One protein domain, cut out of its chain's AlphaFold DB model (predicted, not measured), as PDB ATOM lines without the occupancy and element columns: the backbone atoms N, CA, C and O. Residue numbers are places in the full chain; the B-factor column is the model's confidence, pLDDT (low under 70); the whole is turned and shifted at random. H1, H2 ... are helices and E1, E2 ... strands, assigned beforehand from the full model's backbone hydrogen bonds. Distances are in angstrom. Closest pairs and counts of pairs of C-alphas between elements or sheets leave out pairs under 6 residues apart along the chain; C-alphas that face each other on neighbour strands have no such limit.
ATOM      1  N   ASN A   5     352.774 456.321 461.980       72.50
ATOM      2  CA  ASN A   5     353.985 456.589 462.742       72.50
ATOM      3  C   ASN A   5     353.716 456.239 464.204       72.50
ATOM      4  O   ASN A   5     353.012 456.966 464.900       72.50
ATOM      5  N   GLU A   6     354.269 455.122 464.659       71.69
ATOM      6  CA  GLU A   6     354.174 454.666 466.043       71.69
ATOM      7  C   GLU A   6     355.566 454.688 466.676       71.69
ATOM      8  O   GLU A   6     356.500 454.057 466.177       71.69
ATOM      9  N   ASN A   7     355.732 455.397 467.797       76.81
ATOM     10  CA  ASN A   7     356.998 455.466 468.540       76.81
ATOM     11  C   ASN A   7     358.220 455.847 467.668       76.81
ATOM     12  O   ASN A   7     359.265 455.191 467.733       76.81
ATOM     13  N   ASN A   8     358.096 456.893 466.839       75.38
ATOM     14  CA  ASN A   8     359.111 457.329 465.862       75.38
ATOM     15  C   ASN A   8     359.505 456.243 464.844       75.38
ATOM     16  O   ASN A   8     360.640 456.209 464.355       75.38
ATOM     17  N   ARG A   9     358.591 455.322 464.532       70.31
ATOM     18  CA  ARG A   9     358.770 454.305 463.499       70.31
ATOM     19  C   ARG A   9     357.576 454.314 462.568       70.31
ATOM     20  O   ARG A   9     356.436 454.194 462.995       70.31
ATOM     21  N   MET A  10     357.877 454.358 461.280       76.81
ATOM     22  CA  MET A  10     356.891 454.122 460.240       76.81
ATOM     23  C   MET A  10     356.511 452.634 460.224       76.81
ATOM     24  O   MET A  10     357.378 451.762 460.085       76.81
ATOM     25  N   THR A  11     355.226 452.357 460.391       77.56
ATOM     26  CA  THR A  11     354.591 451.044 460.319       77.56
ATOM     27  C   THR A  11     353.562 451.034 459.185       77.56
ATOM     28  O   THR A  11     353.046 452.073 458.771       77.56
ATOM     29  N   PHE A  12     353.300 449.844 458.649       76.56
ATOM     30  CA  PHE A  12     352.329 449.613 457.579       76.56
ATOM     31  C   PHE A  12     351.392 448.483 458.023       76.56
ATOM     32  O   PHE A  12     351.619 447.331 457.656       76.56
ATOM     33  N   PRO A  13     350.410 448.774 458.891       71.56
ATOM     34  CA  PRO A  13     349.550 447.744 459.475       71.56
ATOM     35  C   PRO A  13     348.543 447.164 458.474       71.56
ATOM     36  O   PRO A  13     348.062 446.054 458.668       71.56
ATOM     37  N   ASP A  14     348.229 447.900 457.406       75.06
ATOM     38  CA  ASP A  14     347.298 447.452 456.375       75.06
ATOM     39  C   ASP A  14     348.030 446.706 455.250       75.06
ATOM     40  O   ASP A  14     348.825 447.288 454.502       75.06
ATOM     41  N   SER A  15     347.748 445.409 455.134       70.88
ATOM     42  CA  SER A  15     348.270 444.529 454.089       70.88
ATOM     43  C   SER A  15     347.418 444.530 452.816       70.88
ATOM     44  O   SER A  15     347.891 444.074 451.774       70.88
ATOM     45  N   ASN A  16     346.199 445.083 452.852       78.94
ATOM     46  CA  ASN A  16     345.250 445.070 451.739       78.94
ATOM     47  C   ASN A  16     345.283 446.378 450.931       78.94
ATOM     48  O   ASN A  16     344.261 446.989 450.622       78.94
ATOM     49  N   ALA A  17     346.490 446.830 450.593       77.50
ATOM     50  CA  ALA A  17     346.691 448.027 449.791       77.50
ATOM     51  C   ALA A  17     346.704 447.713 448.282       77.50
ATOM     52  O   ALA A  17     347.245 446.678 447.877       77.50
ATOM     53  N   PRO A  18     346.196 448.619 447.422       80.81
ATOM     54  CA  PRO A  18     346.346 448.466 445.981       80.81
ATOM     55  C   PRO A  18     347.832 448.422 445.603       80.81
ATOM     56  O   PRO A  18     348.656 449.163 446.148       80.81
ATOM     57  N   LYS A  19     348.179 447.536 444.663       82.00
ATOM     58  CA  LYS A  19     349.535 447.467 444.106       82.00
ATOM     59  C   LYS A  19     349.834 448.754 443.345       82.00
ATOM     60  O   LYS A  19     349.019 449.163 442.519       82.00
ATOM     61  N   ARG A  20     351.017 449.323 443.584       82.06
ATOM     62  CA  ARG A  20     351.532 450.463 442.820       82.06
ATOM     63  C   ARG A  20     351.711 450.064 441.351       82.06
ATOM     64  O   ARG A  20     352.205 448.970 441.072       82.06
ATOM     65  N   LYS A  21     351.301 450.936 440.439       85.94
ATOM     66  CA  LYS A  21     351.407 450.808 438.980       85.94
ATOM     67  C   LYS A  21     352.317 451.901 438.437       85.94
ATOM     68  O   LYS A  21     352.540 452.912 439.097       85.94
ATOM     69  N   ASP A  22     352.823 451.724 437.224       85.31
ATOM     70  CA  ASP A  22     353.678 452.742 436.616       85.31
ATOM     71  C   ASP A  22     352.943 454.067 436.369       85.31
ATOM     72  O   ASP A  22     353.491 455.128 436.654       85.31
ATOM     73  N   SER A  23     351.666 453.998 435.969       83.25
ATOM     74  CA  SER A  23     350.789 455.163 435.777       83.25
ATOM     75  C   SER A  23     350.647 456.044 437.020       83.25
ATOM     76  O   SER A  23     350.330 457.226 436.911       83.25
ATOM     77  N   ASP A  24     350.881 455.481 438.210       79.06
ATOM     78  CA  ASP A  24     350.768 456.206 439.477       79.06
ATOM     79  C   ASP A  24     351.846 457.297 439.601       79.06
ATOM     80  O   ASP A  24     351.656 458.280 440.319       79.06
ATOM     81  N   PHE A  25     352.969 457.145 438.888       77.81
ATOM     82  CA  PHE A  25     354.047 458.133 438.840       77.81
ATOM     83  C   PHE A  25     353.777 459.270 437.840       77.81
ATOM     84  O   PHE A  25     354.338 460.358 437.992       77.81
ATOM     85  N   ASP A  26     352.895 459.062 436.858       73.69
ATOM     86  CA  ASP A  26     352.544 460.079 435.859       73.69
ATOM     87  C   ASP A  26     351.566 461.110 436.421       73.69
ATOM     88  O   ASP A  26     351.725 462.325 436.225       73.69
ATOM     89  N   SER A  27     350.561 460.605 437.140       63.62
ATOM     90  CA  SER A  27     349.415 461.364 437.626       63.62
ATOM     91  C   SER A  27     349.689 462.148 438.908       63.62
ATOM     92  O   SER A  27     348.846 462.955 439.293       63.62
ATOM     93  N   PHE A  28     350.821 461.910 439.593       61.81
ATOM     94  CA  PHE A  28     351.085 462.416 440.955       61.81
ATOM     95  C   PHE A  28     349.977 462.080 441.975       61.81
ATOM     96  O   PHE A  28     349.978 462.574 443.100       61.81
ATOM     97  N   SER A  29     349.003 461.254 441.592       53.53
ATOM     98  CA  SER A  29     347.699 461.224 442.249       53.53
ATOM     99  C   SER A  29     347.659 460.283 443.444       53.53
ATOM    100  O   SER A  29     346.740 460.382 444.250       53.53
ATOM    101  N   HIS A  30     348.628 459.373 443.571       50.69
ATOM    102  CA  HIS A  30     348.606 458.338 444.605       50.69
ATOM    103  C   HIS A  30     349.343 458.690 445.901       50.69
ATOM    104  O   HIS A  30     349.067 458.060 446.918       50.69
ATOM    105  N   ASP A  31     350.218 459.699 445.902       51.19
ATOM    106  CA  ASP A  31     351.002 460.078 447.092       51.19
ATOM    107  C   ASP A  31     350.559 461.417 447.722       51.19
ATOM    108  O   ASP A  31     351.147 461.876 448.706       51.19
ATOM    109  N   ASN A  32     349.468 462.012 447.222       47.06
ATOM    110  CA  ASN A  32     348.898 463.253 447.760       47.06
ATOM    111  C   ASN A  32     348.281 463.105 449.165       47.06
ATOM    112  O   ASN A  32     348.145 464.104 449.862       47.06
ATOM    113  N   ASP A  33     347.989 461.883 449.625       49.81
ATOM    114  CA  ASP A  33     347.484 461.649 450.990       49.81
ATOM    115  C   ASP A  33     348.580 461.741 452.073       49.81
ATOM    116  O   ASP A  33     348.277 461.693 453.264       49.81
ATOM    117  N   SER A  34     349.861 461.873 451.697       53.38
ATOM    118  CA  SER A  34     350.973 461.886 452.667       53.38
ATOM    119  C   SER A  34     352.114 462.871 452.376       53.38
ATOM    120  O   SER A  34     353.002 463.035 453.212       53.38
ATOM    121  N   GLY A  35     352.106 463.568 451.230       53.56
ATOM    122  CA  GLY A  35     353.077 464.634 450.929       53.56
ATOM    123  C   GLY A  35     354.527 464.159 450.748       53.56
ATOM    124  O   GLY A  35     355.457 464.952 450.870       53.56
ATOM    125  N   HIS A  36     354.749 462.867 450.486       58.06
ATOM    126  CA  HIS A  36     356.092 462.278 450.420       58.06
ATOM    127  C   HIS A  36     356.805 462.451 449.074       58.06
ATOM    128  O   HIS A  36     358.035 462.390 449.031       58.06
ATOM    129  N   ILE A  37     356.068 462.683 447.984       60.94
ATOM    130  CA  ILE A  37     356.659 463.033 446.689       60.94
ATOM    131  C   ILE A  37     356.517 464.539 446.499       60.94
ATOM    132  O   ILE A  37     355.458 465.034 446.130       60.94
ATOM    133  N   LEU A  38     357.605 465.260 446.768       65.69
ATOM    134  CA  LEU A  38     357.669 466.715 446.616       65.69
ATOM    135  C   LEU A  38     357.796 467.135 445.142       65.69
ATOM    136  O   LEU A  38     357.315 468.197 444.762       65.69
ATOM    137  N   GLU A  39     358.420 466.298 444.307       72.69
ATOM    138  CA  GLU A  39     358.715 466.592 442.901       72.69
ATOM    139  C   GLU A  39     358.668 465.327 442.028       72.69
ATOM    140  O   GLU A  39     358.872 464.212 442.515       72.69
ATOM    141  N   LYS A  40     358.430 465.492 440.713       77.06
ATOM    142  CA  LYS A  40     358.478 464.368 439.762       77.06
ATOM    143  C   LYS A  40     359.884 463.793 439.732       77.06
ATOM    144  O   LYS A  40     360.854 464.533 439.578       77.06
ATOM    145  N   SER A  41     359.983 462.465 439.768       78.88
ATOM    146  CA  SER A  41     361.255 461.788 439.535       78.88
ATOM    147  C   SER A  41     361.825 462.207 438.170       78.88
ATOM    148  O   SER A  41     361.137 462.041 437.158       78.88
ATOM    149  N   PRO A  42     363.077 462.698 438.090       85.31
ATOM    150  CA  PRO A  42     363.722 463.030 436.818       85.31
ATOM    151  C   PRO A  42     363.780 461.851 435.841       85.31
ATOM    152  O   PRO A  42     363.874 462.061 434.635       85.31
ATOM    153  N   LEU A  43     363.688 460.622 436.356       84.31
ATOM    154  CA  LEU A  43     363.664 459.393 435.570       84.31
ATOM    155  C   LEU A  43     362.424 459.270 434.674       84.31
ATOM    156  O   LEU A  43     362.507 458.616 433.641       84.31
ATOM    157  N   LEU A  44     361.319 459.958 434.993       83.69
ATOM    158  CA  LEU A  44     360.143 460.014 434.112       83.69
ATOM    159  C   LEU A  44     360.455 460.657 432.753       83.69
ATOM    160  O   LEU A  44     359.757 460.410 431.779       83.69
ATOM    161  N   LYS A  45     361.530 461.454 432.653       86.19
ATOM    162  CA  LYS A  45     361.964 462.061 431.382       86.19
ATOM    163  C   LYS A  45     362.574 461.055 430.406       86.19
ATOM    164  O   LYS A  45     362.762 461.397 429.245       86.19
ATOM    165  N   VAL A  46     362.938 459.865 430.881       88.06
ATOM    166  CA  VAL A  46     363.656 458.849 430.099       88.06
ATOM    167  C   VAL A  46     362.707 457.738 429.619       88.06
ATOM    168  O   VAL A  46     363.172 456.720 429.128       88.06
TER     169      VAL A  46
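Overview. This is residues 5 to 46 of the 176 residues of an uncharacterized protein of Araneus ventricosus (UniProt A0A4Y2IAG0). This domain has little regular structure: a free arm, residues 5 to 19, with a small hook at its tip, leads to an open loop between two short helices, H1 and H2. The printed part has 42 residues, with E1, H1 and H2 in that order; the class is mixed, with only 12 residues in named elements. It is loose, with a radius of gyration of the C-alphas of 12.9 A, and elongated, spanning 38 by 22 by 16 A.

Arrangement. E1, residues 9 to 11, pairs with no named strand; its residues 9 to 10 pair antiparallel with residues 5 to 6. E1 is apart from H1, residues 22 to 25, and from H2, residues 42 to 46. H1 and H2 are close but not clearly touching; their closest C-alphas, of Phe 25 and Leu 44, are 7.9 A apart. H1 is too short for an O i to N i+4 pair; H2 has 0 of 1 within hydrogen-bond range, but 2 of 2 O i to N i+3 pairs.

Along the chain. E1 begins at C-alpha 9 (358.770, 454.305, 463.499) and is 6.2 A long. H1 measures 5.8 A. H2 measures 7.9 A and ends at C-alpha 46 (363.656, 458.849, 430.099).

Size, cuts and confidence. The C-alphas farthest apart, of Asn 7 and Val 46, are 39.2 A apart. The printed part has no cut. The link H1 to H2 is long, 16 residues; residues 31 to 36 stand free. Residues 27 to 38 have pLDDT under 70.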